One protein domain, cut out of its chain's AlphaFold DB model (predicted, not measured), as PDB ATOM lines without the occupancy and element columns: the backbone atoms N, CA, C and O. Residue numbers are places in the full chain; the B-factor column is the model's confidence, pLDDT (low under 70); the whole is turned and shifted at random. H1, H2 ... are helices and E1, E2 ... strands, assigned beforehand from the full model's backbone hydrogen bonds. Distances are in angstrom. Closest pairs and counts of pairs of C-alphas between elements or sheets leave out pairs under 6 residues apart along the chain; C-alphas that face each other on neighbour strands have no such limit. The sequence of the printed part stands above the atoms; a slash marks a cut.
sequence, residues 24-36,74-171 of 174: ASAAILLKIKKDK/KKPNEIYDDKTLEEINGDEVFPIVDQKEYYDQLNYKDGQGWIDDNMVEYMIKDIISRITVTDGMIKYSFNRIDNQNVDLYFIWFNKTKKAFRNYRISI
ATOM      1  N   ALA A  24      -9.139 -41.093 -39.716       45.06
ATOM      2  CA  ALA A  24      -8.662 -39.908 -38.995       45.06
ATOM      3  C   ALA A  24      -7.894 -40.281 -37.714       45.06
ATOM      4  O   ALA A  24      -6.928 -39.614 -37.353       45.06
ATOM      5  N   SER A  25      -8.248 -41.395 -37.082       50.97
ATOM      6  CA  SER A  25      -7.607 -41.931 -35.881       50.97
ATOM      7  C   SER A  25      -6.185 -42.466 -36.106       50.97
ATOM      8  O   SER A  25      -5.331 -42.315 -35.235       50.97
ATOM      9  N   ALA A  26      -5.852 -42.987 -37.290       51.31
ATOM     10  CA  ALA A  26      -4.478 -43.402 -37.601       51.31
ATOM     11  C   ALA A  26      -3.486 -42.217 -37.638       51.31
ATOM     12  O   ALA A  26      -2.339 -42.340 -37.203       51.31
ATOM     13  N   ALA A  27      -3.926 -41.041 -38.106       51.19
ATOM     14  CA  ALA A  27      -3.112 -39.821 -38.082       51.19
ATOM     15  C   ALA A  27      -2.887 -39.304 -36.648       51.19
ATOM     16  O   ALA A  27      -1.791 -38.829 -36.338       51.19
ATOM     17  N   ILE A  28      -3.893 -39.461 -35.775       55.72
ATOM     18  CA  ILE A  28      -3.805 -39.176 -34.332       55.72
ATOM     19  C   ILE A  28      -2.682 -40.016 -33.708       55.72
ATOM     20  O   ILE A  28      -1.786 -39.478 -33.063       55.72
ATOM     21  N   LEU A  29      -2.660 -41.322 -33.979       54.28
ATOM     22  CA  LEU A  29      -1.656 -42.254 -33.452       54.28
ATOM     23  C   LEU A  29      -0.237 -41.950 -33.921       54.28
ATOM     24  O   LEU A  29       0.702 -41.959 -33.124       54.28
ATOM     25  N   LEU A  30      -0.066 -41.681 -35.217       54.94
ATOM     26  CA  LEU A  30       1.247 -41.376 -35.783       54.94
ATOM     27  C   LEU A  30       1.830 -40.080 -35.210       54.94
ATOM     28  O   LEU A  30       3.043 -40.007 -35.009       54.94
ATOM     29  N   LYS A  31       0.987 -39.080 -34.916       56.09
ATOM     30  CA  LYS A  31       1.427 -37.807 -34.330       56.09
ATOM     31  C   LYS A  31       1.658 -37.894 -32.825       56.09
ATOM     32  O   LYS A  31       2.728 -37.500 -32.376       56.09
ATOM     33  N   ILE A  32       0.757 -38.514 -32.060       54.84
ATOM     34  CA  ILE A  32       0.972 -38.729 -30.618       54.84
ATOM     35  C   ILE A  32       2.237 -39.572 -30.374       54.84
ATOM     36  O   ILE A  32       3.005 -39.290 -29.462       54.84
ATOM     37  N   LYS A  33       2.534 -40.568 -31.219       48.69
ATOM     38  CA  LYS A  33       3.782 -41.342 -31.098       48.69
ATOM     39  C   LYS A  33       5.046 -40.486 -31.295       48.69
ATOM     40  O   LYS A  33       6.117 -40.883 -30.835       48.69
ATOM     41  N   LYS A  34       4.943 -39.353 -31.999       47.69
ATOM     42  CA  LYS A  34       6.064 -38.470 -32.341       47.69
ATOM     43  C   LYS A  34       6.253 -37.340 -31.320       47.69
ATOM     44  O   LYS A  34       7.399 -37.023 -31.009       47.69
ATOM     45  N   ASP A  35       5.169 -36.812 -30.749       43.84
ATOM     46  CA  ASP A  35       5.212 -35.755 -29.731       43.84
ATOM     47  C   ASP A  35       5.250 -36.333 -28.311       43.84
ATOM     48  O   ASP A  35       4.260 -36.791 -27.750       43.84
ATOM     49  N   LYS A  36       6.439 -36.308 -27.702       39.97
ATOM     50  CA  LYS A  36       6.708 -36.841 -26.354       39.97
ATOM     51  C   LYS A  36       6.224 -35.964 -25.187       39.97
ATOM     52  O   LYS A  36       6.581 -36.260 -24.052       39.97
ATOM     53  N   LYS A  74      -3.396 -45.858 -19.776       80.38
ATOM     54  CA  LYS A  74      -3.309 -46.350 -21.160       80.38
ATOM     55  C   LYS A  74      -2.742 -45.296 -22.111       80.38
ATOM     56  O   LYS A  74      -3.125 -44.121 -22.095       80.38
ATOM     57  N   LYS A  75      -1.843 -45.723 -22.996       85.25
ATOM     58  CA  LYS A  75      -1.321 -44.872 -24.075       85.25
ATOM     59  C   LYS A  75      -2.361 -44.724 -25.191       85.25
ATOM     60  O   LYS A  75      -3.150 -45.636 -25.411       85.25
ATOM     61  N   PRO A  76      -2.331 -43.632 -25.974       83.19
ATOM     62  CA  PRO A  76      -3.248 -43.429 -27.100       83.19
ATOM     63  C   PRO A  76      -3.359 -44.606 -28.075       83.19
ATOM     64  O   PRO A  76      -4.465 -44.954 -28.476       83.19
ATOM     65  N   ASN A  77      -2.245 -45.273 -28.390       81.06
ATOM     66  CA  ASN A  77      -2.263 -46.462 -29.248       81.06
ATOM     67  C   ASN A  77      -2.970 -47.647 -28.601       81.06
ATOM     68  O   ASN A  77      -3.726 -48.342 -29.264       81.06
ATOM     69  N   GLU A  78      -2.771 -47.838 -27.300       86.62
ATOM     70  CA  GLU A  78      -3.442 -48.900 -26.559       86.62
ATOM     71  C   GLU A  78      -4.952 -48.659 -26.539       86.62
ATOM     72  O   GLU A  78      -5.705 -49.593 -26.754       86.62
ATOM     73  N   ILE A  79      -5.402 -47.410 -26.369       87.12
ATOM     74  CA  ILE A  79      -6.829 -47.043 -26.406       87.12
ATOM     75  C   ILE A  79      -7.422 -47.272 -27.804       87.12
ATOM     76  O   ILE A  79      -8.534 -47.786 -27.952       87.12
ATOM     77  N   TYR A  80      -6.684 -46.893 -28.845       84.81
ATOM     78  CA  TYR A  80      -7.133 -47.061 -30.220       84.81
ATOM     79  C   TYR A  80      -7.281 -48.526 -30.623       84.81
ATOM     80  O   TYR A  80      -8.316 -48.908 -31.166       84.81
ATOM     81  N   ASP A  81      -6.290 -49.353 -30.298       86.19
ATOM     82  CA  ASP A  81      -6.286 -50.769 -30.661       86.19
ATOM     83  C   ASP A  81      -7.162 -51.628 -29.724       86.19
ATOM     84  O   ASP A  81      -7.429 -52.796 -30.024       86.19
ATOM     85  N   ASP A  82      -7.645 -51.073 -28.604       87.19
ATOM     86  CA  ASP A  82      -8.484 -51.791 -27.640       87.19
ATOM     87  C   ASP A  82      -9.870 -52.107 -28.216       87.19
ATOM     88  O   ASP A  82     -10.724 -51.229 -28.368       87.19
ATOM     89  N   LYS A  83     -10.099 -53.388 -28.513       89.06
ATOM     90  CA  LYS A  83     -11.371 -53.904 -29.038       89.06
ATOM     91  C   LYS A  83     -12.439 -54.108 -27.964       89.06
ATOM     92  O   LYS A  83     -13.576 -54.406 -28.309       89.06
ATOM     93  N   THR A  84     -12.080 -54.008 -26.684       91.38
ATOM     94  CA  THR A  84     -13.039 -54.125 -25.573       91.38
ATOM     95  C   THR A  84     -13.807 -52.827 -25.335       91.38
ATOM     96  O   THR A  84     -14.871 -52.855 -24.724       91.38
ATOM     97  N   LEU A  85     -13.287 -51.705 -25.843       90.25
ATOM     98  CA  LEU A  85     -13.952 -50.412 -25.809       90.25
ATOM     99  C   LEU A  85     -14.845 -50.253 -27.040       90.25
ATOM    100  O   LEU A  85     -14.367 -50.304 -28.175       90.25
ATOM    101  N   GLU A  86     -16.129 -50.010 -26.808       92.88
ATOM    102  CA  GLU A  86     -17.078 -49.626 -27.847       92.88
ATOM    103  C   GLU A  86     -16.716 -48.235 -28.388       92.88
ATOM    104  O   GLU A  86     -16.591 -47.270 -27.630       92.88
ATOM    105  N   GLU A  87     -16.531 -48.122 -29.702       92.44
ATOM    106  CA  GLU A  87     -16.320 -46.833 -30.357       92.44
ATOM    107  C   GLU A  87     -17.670 -46.160 -30.614       92.44
ATOM    108  O   GLU A  87     -18.496 -46.686 -31.361       92.44
ATOM    109  N   ILE A  88     -17.885 -45.005 -29.986       91.50
ATOM    110  CA  ILE A  88     -19.088 -44.180 -30.157       91.50
ATOM    111  C   ILE A  88     -18.790 -42.953 -31.021       91.50
ATOM    112  O   ILE A  88     -17.626 -42.599 -31.245       91.50
ATOM    113  N   ASN A  89     -19.837 -42.273 -31.494       90.75
ATOM    114  CA  ASN A  89     -19.646 -41.066 -32.287       90.75
ATOM    115  C   ASN A  89     -19.019 -39.959 -31.418       90.75
ATOM    116  O   ASN A  89     -19.476 -39.672 -30.314       90.75
ATOM    117  N   GLY A  90     -17.991 -39.288 -31.944       89.50
ATOM    118  CA  GLY A  90     -17.398 -38.110 -31.314       89.50
ATOM    119  C   GLY A  90     -18.405 -36.994 -31.015       89.50
ATOM    120  O   GLY A  90     -18.192 -36.265 -30.055       89.50
ATOM    121  N   ASP A  91     -19.500 -36.879 -31.777       91.06
ATOM    122  CA  ASP A  91     -20.600 -35.918 -31.545       91.06
ATOM    123  C   ASP A  91     -21.341 -36.140 -30.228       91.06
ATOM    124  O   ASP A  91     -21.933 -35.205 -29.699       91.06
ATOM    125  N   GLU A  92     -21.275 -37.345 -29.664       92.12
ATOM    126  CA  GLU A  92     -21.889 -37.653 -28.369       92.12
ATOM    127  C   GLU A  92     -21.056 -37.136 -27.187       92.12
ATOM    128  O   GLU A  92     -21.564 -37.044 -26.071       92.12
ATOM    129  N   VAL A  93     -19.784 -36.796 -27.426       95.25
ATOM    130  CA  VAL A  93     -18.793 -36.456 -26.392       95.25
ATOM    131  C   VAL A  93     -18.268 -35.033 -26.552       95.25
ATOM    132  O   VAL A  93     -18.161 -34.277 -25.589       95.25
ATOM    133  N   PHE A  94     -17.875 -34.679 -27.770       95.00
ATOM    134  CA  PHE A  94     -17.119 -33.473 -28.060       95.00
ATOM    135  C   PHE A  94     -18.002 -32.416 -28.724       95.00
ATOM    136  O   PHE A  94     -18.750 -32.759 -29.647       95.00
ATOM    137  N   PRO A  95     -17.853 -31.135 -28.340       93.69
ATOM    138  CA  PRO A  95     -18.659 -30.048 -28.882       93.69
ATOM    139  C   PRO A  95     -18.436 -29.851 -30.385       93.69
ATOM    140  O   PRO A  95     -17.410 -30.226 -30.952       93.69
ATOM    141  N   ILE A  96     -19.388 -29.194 -31.037       90.62
ATOM    142  CA  ILE A  96     -19.136 -28.573 -32.337       90.62
ATOM    143  C   ILE A  96     -18.521 -27.201 -32.063       90.62
ATOM    144  O   ILE A  96     -18.985 -26.481 -31.184       90.62
ATOM    145  N   VAL A  97     -17.467 -26.861 -32.799       88.62
ATOM    146  CA  VAL A  97     -16.670 -25.651 -32.580       88.62
ATOM    147  C   VAL A  97     -16.689 -24.804 -33.845       88.62
ATOM    148  O   VAL A  97     -16.301 -25.294 -34.909       88.62
ATOM    149  N   ASP A  98     -17.095 -23.539 -33.729       87.25
ATOM    150  CA  ASP A  98     -16.904 -22.542 -34.786       87.25
ATOM    151  C   ASP A  98     -15.566 -21.820 -34.570       87.25
ATOM    152  O   ASP A  98     -15.266 -21.314 -33.493       87.25
ATOM    153  N   GLN A  99     -14.745 -21.750 -35.616       81.06
ATOM    154  CA  GLN A  99     -13.444 -21.083 -35.577       81.06
ATOM    155  C   GLN A  99     -13.569 -19.586 -35.263       81.06
ATOM    156  O   GLN A  99     -12.632 -18.996 -34.732       81.06
ATOM    157  N   LYS A 100     -14.713 -18.968 -35.572       84.88
ATOM    158  CA  LYS A 100     -14.960 -17.548 -35.291       84.88
ATOM    159  C   LYS A 100     -15.000 -17.236 -33.799       84.88
ATOM    160  O   LYS A 100     -14.648 -16.126 -33.419       84.88
ATOM    161  N   GLU A 101     -15.357 -18.211 -32.960       86.81
ATOM    162  CA  GLU A 101     -15.351 -18.079 -31.491       86.81
ATOM    163  C   GLU A 101     -13.952 -17.760 -30.940       86.81
ATOM    164  O   GLU A 101     -13.797 -17.296 -29.814       86.81
ATOM    165  N   TYR A 102     -12.925 -17.999 -31.751       88.12
ATOM    166  CA  TYR A 102     -11.526 -17.867 -31.391       88.12
ATOM    167  C   TYR A 102     -10.864 -16.602 -31.942       88.12
ATOM    168  O   TYR A 102      -9.738 -16.294 -31.558       88.12
ATOM    169  N   TYR A 103     -11.526 -15.845 -32.820       84.19
ATOM    170  CA  TYR A 103     -10.894 -14.708 -33.497       84.19
ATOM    171  C   TYR A 103     -10.525 -13.570 -32.538       84.19
ATOM    172  O   TYR A 103      -9.463 -12.972 -32.693       84.19
ATOM    173  N   ASP A 104     -11.324 -13.349 -31.493       84.75
ATOM    174  CA  ASP A 104     -11.059 -12.317 -30.478       84.75
ATOM    175  C   ASP A 104      -9.851 -12.636 -29.583       84.75
ATOM    176  O   ASP A 104      -9.341 -11.762 -28.887       84.75
ATOM    177  N   GLN A 105      -9.386 -13.889 -29.593       84.06
ATOM    178  CA  GLN A 105      -8.221 -14.338 -28.828       84.06
ATOM    179  C   GLN A 105      -6.943 -14.374 -29.679       84.06
ATOM    180  O   GLN A 105      -5.885 -14.786 -29.197       84.06
ATOM    181  N   LEU A 106      -7.014 -13.956 -30.950       84.56
ATOM    182  CA  LEU A 106      -5.863 -13.986 -31.840       84.56
ATOM    183  C   LEU A 106      -4.853 -12.903 -31.502       84.56
ATOM    184  O   LEU A 106      -5.157 -11.714 -31.412       84.56
ATOM    185  N   ASN A 107      -3.600 -13.335 -31.439       84.88
ATOM    186  CA  ASN A 107      -2.479 -12.426 -31.513       84.88
ATOM    187  C   ASN A 107      -2.233 -12.039 -32.970       84.88
ATOM    188  O   ASN A 107      -2.475 -12.817 -33.892       84.88
ATOM    189  N   TYR A 108      -1.731 -10.825 -33.177       85.12
ATOM    190  CA  TYR A 108      -1.414 -10.313 -34.504       85.12
ATOM    191  C   TYR A 108       0.073 -10.015 -34.601       85.12
ATOM    192  O   TYR A 108       0.654  -9.363 -33.733       85.12
ATOM    193  N   LYS A 109       0.681 -10.470 -35.692       79.94
ATOM    194  CA  LYS A 109       2.065 -10.169 -36.041       79.94
ATOM    195  C   LYS A 109       2.104  -9.684 -37.482       79.94
ATOM    196  O   LYS A 109       1.600 -10.356 -38.374       79.94
ATOM    197  N   ASP A 110       2.654  -8.490 -37.692       83.69
ATOM    198  CA  ASP A 110       2.756  -7.853 -39.013       83.69
ATOM    199  C   ASP A 110       1.403  -7.747 -39.752       83.69
ATOM    200  O   ASP A 110       1.309  -7.930 -40.964       83.69
ATOM    201  N   GLY A 111       0.325  -7.477 -39.003       81.00
ATOM    202  CA  GLY A 111      -1.037  -7.358 -39.538       81.00
ATOM    203  C   GLY A 111      -1.708  -8.688 -39.895       81.00
ATOM    204  O   GLY A 111      -2.837  -8.683 -40.375       81.00
ATOM    205  N   GLN A 112      -1.049  -9.821 -39.647       82.50
ATOM    206  CA  GLN A 112      -1.614 -11.150 -39.846       82.50
ATOM    207  C   GLN A 112      -1.932 -11.789 -38.502       82.50
ATOM    208  O   GLN A 112      -1.134 -11.722 -37.564       82.50
ATOM    209  N   GLY A 113      -3.102 -12.423 -38.420       84.50
ATOM    210  CA  GLY A 113      -3.439 -13.251 -37.274       84.50
ATOM    211  C   GLY A 113      -2.415 -14.377 -37.123       84.50
ATOM    212  O   GLY A 113      -1.908 -14.926 -38.106       84.50
ATOM    213  N   TRP A 114      -2.114 -14.702 -35.877       88.06
ATOM    214  CA  TRP A 114      -1.128 -15.687 -35.486       88.06
ATOM    215  C   TRP A 114      -1.733 -16.579 -34.402       88.06
ATOM    216  O   TRP A 114      -2.096 -16.116 -33.320       88.06
ATOM    217  N   ILE A 115      -1.805 -17.877 -34.679       90.19
ATOM    218  CA  ILE A 115      -2.093 -18.892 -33.670       90.19
ATOM    219  C   ILE A 115      -0.779 -19.130 -32.925       90.19
ATOM    220  O   ILE A 115       0.128 -19.727 -33.491       90.19
ATOM    221  N   ASP A 116      -0.628 -18.686 -31.682       90.62
ATOM    222  CA  ASP A 116       0.523 -19.050 -30.842       90.62
ATOM    223  C   ASP A 116       0.182 -20.229 -29.921       90.62
ATOM    224  O   ASP A 116      -0.821 -20.917 -30.117       90.62
ATOM    225  N   ASP A 117       1.064 -20.544 -28.977       90.75
ATOM    226  CA  ASP A 117       0.859 -21.660 -28.053       90.75
ATOM    227  C   ASP A 117      -0.215 -21.343 -27.006       90.75
ATOM    228  O   ASP A 117      -0.986 -22.230 -26.648       90.75
ATOM    229  N   ASN A 118      -0.336 -20.076 -26.592       91.88
ATOM    230  CA  ASN A 118      -1.400 -19.626 -25.690       91.88
ATOM    231  C   ASN A 118      -2.773 -19.806 -26.342       91.88
ATOM    232  O   ASN A 118      -3.713 -20.274 -25.704       91.88
ATOM    233  N   MET A 119      -2.867 -19.491 -27.632       91.50
ATOM    234  CA  MET A 119      -4.075 -19.664 -28.417       91.50
ATOM    235  C   MET A 119      -4.453 -21.140 -28.547       91.50
ATOM    236  O   MET A 119      -5.608 -21.514 -28.354       91.50
ATOM    237  N   VAL A 120      -3.477 -22.009 -28.827       92.44
ATOM    238  CA  VAL A 120      -3.699 -23.464 -28.853       92.44
ATOM    239  C   VAL A 120      -4.161 -23.976 -27.491       92.44
ATOM    240  O   VAL A 120      -5.126 -24.738 -27.426       92.44
ATOM    241  N   GLU A 121      -3.523 -23.541 -26.405       93.00
ATOM    242  CA  GLU A 121      -3.924 -23.911 -25.048       93.00
ATOM    243  C   GLU A 121      -5.350 -23.443 -24.731       93.00
ATOM    244  O   GLU A 121      -6.128 -24.212 -24.164       93.00
ATOM    245  N   TYR A 122      -5.707 -22.217 -25.121       94.12
ATOM    246  CA  TYR A 122      -7.056 -21.679 -24.964       94.12
ATOM    247  C   TYR A 122      -8.089 -22.551 -25.683       94.12
ATOM    248  O   TYR A 122      -9.027 -23.026 -25.047       94.12
ATOM    249  N   MET A 123      -7.875 -22.839 -26.973       93.88
ATOM    250  CA  MET A 123      -8.784 -23.672 -27.771       93.88
ATOM    251  C   MET A 123      -8.955 -25.069 -27.165       93.88
ATOM    252  O   MET A 123     -10.064 -25.584 -27.087       93.88
ATOM    253  N   ILE A 124      -7.869 -25.688 -26.691       94.00
ATOM    254  CA  ILE A 124      -7.937 -27.007 -26.049       94.00
ATOM    255  C   ILE A 124      -8.751 -26.946 -24.752       94.00
ATOM    256  O   ILE A 124      -9.622 -27.791 -24.547       94.00
ATOM    257  N   LYS A 125      -8.496 -25.960 -23.883       94.88
ATOM    258  CA  LYS A 125      -9.235 -25.792 -22.620       94.88
ATOM    259  C   LYS A 125     -10.719 -25.555 -22.857       94.88
ATOM    260  O   LYS A 125     -11.541 -26.135 -22.157       94.88
ATOM    261  N   ASP A 126     -11.040 -24.726 -23.836       95.25
ATOM    262  CA  ASP A 126     -12.408 -24.373 -24.182       95.25
ATOM    263  C   ASP A 126     -13.174 -25.535 -24.841       95.25
ATOM    264  O   ASP A 126     -14.360 -25.733 -24.595       95.25
ATOM    265  N   ILE A 127     -12.496 -26.389 -25.611       94.81
ATOM    266  CA  ILE A 127     -13.092 -27.647 -26.085       94.81
ATOM    267  C   ILE A 127     -13.365 -28.584 -24.908       94.81
ATOM    268  O   ILE A 127     -14.450 -29.154 -24.824       94.81
ATOM    269  N   ILE A 128     -12.394 -28.753 -24.004       94.50
ATOM    270  CA  ILE A 128     -12.519 -29.661 -22.856       94.50
ATOM    271  C   ILE A 128     -13.629 -29.203 -21.903       94.50
ATOM    272  O   ILE A 128     -14.381 -30.039 -21.409       94.50
ATOM    273  N   SER A 129     -13.776 -27.897 -21.668       94.81
ATOM    274  CA  SER A 129     -14.811 -27.351 -20.777       94.81
ATOM    275  C   SER A 129     -16.237 -27.537 -21.308       94.81
ATOM    276  O   SER A 129     -17.184 -27.492 -20.525       94.81
ATOM    277  N   ARG A 130     -16.391 -27.759 -22.619       94.75
ATOM    278  CA  ARG A 130     -17.674 -27.922 -23.322       94.75
ATOM    279  C   ARG A 130     -18.004 -29.381 -23.666       94.75
ATOM    280  O   ARG A 130     -18.952 -29.633 -24.409       94.75
ATOM    281  N   ILE A 131     -17.232 -30.342 -23.158       94.12
ATOM    282  CA  ILE A 131     -17.514 -31.776 -23.315       94.12
ATOM    283  C   ILE A 131     -18.792 -32.152 -22.559       94.12
ATOM    284  O   ILE A 131     -19.036 -31.697 -21.445       94.12
ATOM    285  N   THR A 132     -19.621 -32.983 -23.188       92.44
ATOM    286  CA  THR A 132     -20.976 -33.323 -22.721       92.44
ATOM    287  C   THR A 132     -21.008 -34.453 -21.695       92.44
ATOM    288  O   THR A 132     -21.972 -34.575 -20.940       92.44
ATOM    289  N   VAL A 133     -19.975 -35.296 -21.667       91.00
ATOM    290  CA  VAL A 133     -19.867 -36.435 -20.746       91.00
ATOM    291  C   VAL A 133     -19.217 -36.027 -19.427       91.00
ATOM    292  O   VAL A 133     -18.339 -35.169 -19.384       91.00
ATOM    293  N   THR A 134     -19.639 -36.669 -18.341       87.69
ATOM    294  CA  THR A 134     -19.198 -36.341 -16.975       87.69
ATOM    295  C   THR A 134     -18.114 -37.273 -16.435       87.69
ATOM    296  O   THR A 134     -17.577 -37.020 -15.360       87.69
ATOM    297  N   ASP A 135     -17.811 -38.365 -17.136       89.81
ATOM    298  CA  ASP A 135     -16.828 -39.371 -16.737       89.81
ATOM    299  C   ASP A 135     -15.815 -39.669 -17.852       89.81
ATOM    300  O   ASP A 135     -15.969 -39.272 -19.008       89.81
ATOM    301  N   GLY A 136     -14.769 -40.408 -17.488       90.75
ATOM    302  CA  GLY A 136     -13.707 -40.812 -18.399       90.75
ATOM    303  C   GLY A 136     -12.511 -39.868 -18.389       90.75
ATOM    304  O   GLY A 136     -12.372 -38.991 -17.541       90.75
ATOM    305  N   MET A 137     -11.608 -40.109 -19.330       91.12
ATOM    306  CA  MET A 137     -10.357 -39.383 -19.486       91.12
ATOM    307  C   MET A 137     -10.228 -38.877 -20.909       91.12
ATOM    308  O   MET A 137     -10.708 -39.500 -21.858       91.12
ATOM    309  N   ILE A 138      -9.509 -37.770 -21.051       91.94
ATOM    310  CA  ILE A 138      -9.211 -37.166 -22.342       91.94
ATOM    311  C   ILE A 138      -7.703 -37.167 -22.539       91.94
ATOM    312  O   ILE A 138      -6.944 -36.740 -21.671       91.94
ATOM    313  N   LYS A 139      -7.269 -37.630 -23.706       88.88
ATOM    314  CA  LYS A 139      -5.915 -37.413 -24.213       88.88
ATOM    315  C   LYS A 139      -6.006 -36.573 -25.468       88.88
ATOM    316  O   LYS A 139      -6.907 -36.768 -26.283       88.88
ATOM    317  N   TYR A 140      -5.075 -35.644 -25.624       89.19
ATOM    318  CA  TYR A 140      -5.055 -34.758 -26.772       89.19
ATOM    319  C   TYR A 140      -3.638 -34.526 -27.278       89.19
ATOM    320  O   TYR A 140      -2.654 -34.734 -26.572       89.19
ATOM    321  N   SER A 141      -3.546 -34.088 -28.523       84.81
ATOM    322  CA  SER A 141      -2.330 -33.543 -29.113       84.81
ATOM    323  C   SER A 141      -2.702 -32.479 -30.129       84.81
ATOM    324  O   SER A 141      -3.864 -32.347 -30.523       84.81
ATOM    325  N   PHE A 142      -1.714 -31.711 -30.567       85.75
ATOM    326  CA  PHE A 142      -1.908 -30.754 -31.637       85.75
ATOM    327  C   PHE A 142      -0.758 -30.812 -32.626       85.75
ATOM    328  O   PHE A 142       0.342 -31.248 -32.304       85.75
ATOM    329  N   ASN A 143      -1.015 -30.358 -33.845       86.00
ATOM    330  CA  ASN A 143       0.020 -30.180 -34.843       86.00
ATOM    331  C   ASN A 143      -0.141 -28.837 -35.533       86.00
ATOM    332  O   ASN A 143      -1.098 -28.618 -36.280       86.00
ATOM    333  N   ARG A 144       0.854 -27.984 -35.327       86.69
ATOM    334  CA  ARG A 144       1.001 -26.716 -36.028       86.69
ATOM    335  C   ARG A 144       1.421 -26.991 -37.472       86.69
ATOM    336  O   ARG A 144       2.456 -27.608 -37.708       86.69
ATOM    337  N   ILE A 145       0.586 -26.596 -38.428       87.06
ATOM    338  CA  ILE A 145       0.892 -26.714 -39.863       87.06
ATOM    339  C   ILE A 145       1.686 -25.491 -40.296       87.06
ATOM    340  O   ILE A 145       2.723 -25.610 -40.939       87.06
ATOM    341  N   ASP A 146       1.203 -24.328 -39.876       88.25
ATOM    342  CA  ASP A 146       1.848 -23.035 -40.024       88.25
ATOM    343  C   ASP A 146       1.336 -22.095 -38.914       88.25
ATOM    344  O   ASP A 146       0.745 -22.531 -37.921       88.25
ATOM    345  N   ASN A 147       1.585 -20.797 -39.056       88.25
ATOM    346  CA  ASN A 147       1.228 -19.798 -38.050       88.25
ATOM    347  C   ASN A 147      -0.274 -19.471 -38.009       88.25
ATOM    348  O   ASN A 147      -0.709 -18.718 -37.147       88.25
ATOM    349  N   GLN A 148      -1.063 -20.010 -38.935       88.94
ATOM    350  CA  GLN A 148      -2.484 -19.724 -39.117       88.94
ATOM    351  C   GLN A 148      -3.347 -20.989 -39.145       88.94
ATOM    352  O   GLN A 148      -4.573 -20.889 -39.153       88.94
ATOM    353  N   ASN A 149      -2.725 -22.167 -39.167       89.81
ATOM    354  CA  ASN A 149      -3.393 -23.451 -39.279       89.81
ATOM    355  C   ASN A 149      -2.886 -24.423 -38.212       89.81
ATOM    356  O   ASN A 149      -1.690 -24.739 -38.140       89.81
ATOM    357  N   VAL A 150      -3.814 -24.955 -37.419       90.06
ATOM    358  CA  VAL A 150      -3.526 -25.969 -36.403       90.06
ATOM    359  C   VAL A 150      -4.542 -27.102 -36.446       90.06
ATOM    360  O   VAL A 150      -5.739 -26.901 -36.663       90.06
ATOM    361  N   ASP A 151      -4.036 -28.304 -36.194       89.50
ATOM    362  CA  ASP A 151      -4.845 -29.500 -36.011       89.50
ATOM    363  C   ASP A 151      -4.886 -29.839 -34.539       89.50
ATOM    364  O   ASP A 151      -3.828 -29.978 -33.932       89.50
ATOM    365  N   LEU A 152      -6.080 -30.031 -33.991       88.94
ATOM    366  CA  LEU A 152      -6.269 -30.552 -32.643       88.94
ATOM    367  C   LEU A 152      -6.826 -31.967 -32.730       88.94
ATOM    368  O   LEU A 152      -7.735 -32.243 -33.514       88.94
ATOM    369  N   TYR A 153      -6.286 -32.869 -31.925       86.69
ATOM    370  CA  TYR A 153      -6.672 -34.270 -31.888       86.69
ATOM    371  C   TYR A 153      -7.067 -34.641 -30.473       86.69
ATOM    372  O   TYR A 153      -6.311 -34.372 -29.545       86.69
ATOM    373  N   PHE A 154      -8.215 -35.288 -30.319       90.19
ATOM    374  CA  PHE A 154      -8.740 -35.710 -29.031       90.19
ATOM    375  C   PHE A 154      -9.143 -37.179 -29.066       90.19
ATOM    376  O   PHE A 154      -9.695 -37.680 -30.050       90.19
ATOM    377  N   ILE A 155      -8.880 -37.840 -27.947       91.12
ATOM    378  CA  ILE A 155      -9.343 -39.177 -27.612       91.12
ATOM    379  C   ILE A 155     -10.026 -39.060 -26.260       91.12
ATOM    380  O   ILE A 155      -9.384 -38.677 -25.284       91.12
ATOM    381  N   TRP A 156     -11.301 -39.408 -26.202       93.81
ATOM    382  CA  TRP A 156     -11.994 -39.642 -24.945       93.81
ATOM    383  C   TRP A 156     -12.169 -41.141 -24.762       93.81
ATOM    384  O   TRP A 156     -12.411 -41.864 -25.730       93.81
ATOM    385  N   PHE A 157     -12.030 -41.616 -23.532       92.94
ATOM    386  CA  PHE A 157     -12.281 -43.008 -23.203       92.94
ATOM    387  C   PHE A 157     -12.655 -43.161 -21.734       92.94
ATOM    388  O   PHE A 157     -12.191 -42.419 -20.867       92.94
ATOM    389  N   ASN A 158     -13.459 -44.175 -21.447       93.12
ATOM    390  CA  ASN A 158     -13.732 -44.621 -20.089       93.12
ATOM    391  C   ASN A 158     -13.521 -46.139 -19.993       93.12
ATOM    392  O   ASN A 158     -12.721 -46.718 -20.731       93.12
ATOM    393  N   LYS A 159     -14.197 -46.799 -19.048       92.44
ATOM    394  CA  LYS A 159     -14.046 -48.244 -18.844       92.44
ATOM    395  C   LYS A 159     -14.613 -49.097 -19.979       92.44
ATOM    396  O   LYS A 159     -14.194 -50.242 -20.111       92.44
ATOM    397  N   THR A 160     -15.560 -48.574 -20.753       93.88
ATOM    398  CA  THR A 160     -16.344 -49.358 -21.721       93.88
ATOM    399  C   THR A 160     -16.390 -48.746 -23.112       93.88
ATOM    400  O   THR A 160     -16.692 -49.457 -24.062       93.88
ATOM    401  N   LYS A 161     -16.138 -47.443 -23.246       94.19
ATOM    402  CA  LYS A 161     -16.322 -46.689 -24.486       94.19
ATOM    403  C   LYS A 161     -15.106 -45.842 -24.823       94.19
ATOM    404  O   LYS A 161     -14.321 -45.479 -23.943       94.19
ATOM    405  N   LYS A 162     -14.985 -45.500 -26.102       93.19
ATOM    406  CA  LYS A 162     -14.031 -44.524 -26.628       93.19
ATOM    407  C   LYS A 162     -14.646 -43.688 -27.741       93.19
ATOM    408  O   LYS A 162     -15.535 -44.148 -28.450       93.19
ATOM    409  N   ALA A 163     -14.143 -42.473 -27.903       92.25
ATOM    410  CA  ALA A 163     -14.536 -41.561 -28.965       92.25
ATOM    411  C   ALA A 163     -13.327 -40.757 -29.448       92.25
ATOM    412  O   ALA A 163     -12.428 -40.423 -28.671       92.25
ATOM    413  N   PHE A 164     -13.332 -40.405 -30.730       90.06
ATOM    414  CA  PHE A 164     -12.259 -39.653 -31.373       90.06
ATOM    415  C   PHE A 164     -12.799 -38.375 -31.999       90.06
ATOM    416  O   PHE A 164     -13.877 -38.363 -32.594       90.06
ATOM    417  N   ARG A 165     -12.009 -37.300 -31.928       89.62
ATOM    418  CA  ARG A 165     -12.336 -36.037 -32.590       89.62
ATOM    419  C   ARG A 165     -11.094 -35.348 -33.131       89.62
ATOM    420  O   ARG A 165     -10.061 -35.288 -32.468       89.62
ATOM    421  N   ASN A 166     -11.218 -34.784 -34.331       89.00
ATOM    422  CA  ASN A 166     -10.248 -33.849 -34.886       89.00
ATOM    423  C   ASN A 166     -10.912 -32.501 -35.171       89.00
ATOM    424  O   ASN A 166     -12.014 -32.461 -35.715       89.00
ATOM    425  N   TYR A 167     -10.198 -31.422 -34.863       87.94
ATOM    426  CA  TYR A 167     -10.535 -30.078 -35.319       87.94
ATOM    427  C   TYR A 167      -9.415 -29.548 -36.208       87.94
ATOM    428  O   TYR A 167      -8.234 -29.661 -35.873       87.94
ATOM    429  N   ARG A 168      -9.805 -28.956 -37.337       89.38
ATOM    430  CA  ARG A 168      -8.969 -28.086 -38.166       89.38
ATOM    431  C   ARG A 168      -9.338 -26.659 -37.805       89.38
ATOM    432  O   ARG A 168     -10.503 -26.299 -37.966       89.38
ATOM    433  N   ILE A 169      -8.388 -25.864 -37.333       87.06
ATOM    434  CA  ILE A 169      -8.626 -24.448 -37.047       87.06
ATOM    435  C   ILE A 169      -7.729 -23.624 -37.956       87.06
ATOM    436  O   ILE A 169      -6.512 -23.821 -37.981       87.06
ATOM    437  N   SER A 170      -8.365 -22.728 -38.707       87.88
ATOM    438  CA  SER A 170      -7.749 -21.869 -39.709       87.88
ATOM    439  C   SER A 170      -8.230 -20.438 -39.489       87.88
ATOM    440  O   SER A 170      -9.424 -20.194 -39.355       87.88
ATOM    441  N   ILE A 171      -7.304 -19.484 -39.430       82.19
ATOM    442  CA  ILE A 171      -7.642 -18.075 -39.142       82.19
ATOM    443  C   ILE A 171      -7.560 -17.170 -40.375       82.19
ATOM    444  O   ILE A 171      -7.930 -16.004 -40.305       82.19
TER     445      ILE A 171
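Overview. This is residues 24 to 36 and 74 to 171 of the 174 residues of an uncharacterized protein of Mycoplasma orale (UniProt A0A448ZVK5). A long, twisted sheet of three antiparallel strands, E3, E4 and E5 in that order, is the core of an elongated domain; H4 slants over one face, H1 crosses the other, and the small hairpin E1 and E2 makes one far end. Helices on both faces, H3 and H4 on one and H1 on the other, give three layers, and E3 E4 E5 is a meander, each strand the antiparallel neighbour of the one before. The printed part has 111 residues with four named helices and five named strands, H1 H2 H3 E1 E2 H4 E3 E4 E5, class mixed. It is compact, radius of gyration of the C-alphas 14.7 A, and spans 51 by 29 by 18 A.

Arrangement. Inner strand E4, residues 149 to 157, neighbours E3, residues 137 to 144 (N 141 and O 153, 3.0 A), and E5, residues 161 to 170 (N 154 and O 165, 2.8 A). H4, residues 117 to 129, is on the sheet at a height of 9.6 A, its closest C-alphas to E4 being Ile 124 and Leu 152, 7.7 A. H1, residues 24 to 32, is on the opposite face, height 8.5 A, across the strands. H2, residues 76 to 81, touches H1 (closest C-alphas Leu 29 and Asn 77, 6.0 A) and only grazes the sheet. H3, residues 99 to 105, is close to but not clearly touching H4 (closest C-alphas Gln 105 and Met 119, 6.8 A). Hairpin E1, residues 107 to 109, and E2, residues 112 to 114 (N 114 and O 107, 2.8 A), is apart from E3, E4 and E5. Every O i to N i+4 pair is within hydrogen-bond range in H1, H2 and H4; H3 has 0 of 3, but 3 of 4 O i to N i+3 pairs.

Along the chain. E5 is 30.4 A long, E4 26.8 A, E3 23.7 A and H4 18.2 A. H1 begins at C-alpha 24 (-8.662, -39.908, -38.995); E5 ends at C-alpha 170 (-7.749, -21.869, -39.709).

Size, cuts and confidence. The farthest C-alphas, of Thr 84 and Asp 110, are 50.7 A apart. Residues 37 to 73 are not printed; C-alphas 36 and 74 are 14.8 A apart. The link H2 to H3 is long. Residues 24 to 36 have pLDDT under 70.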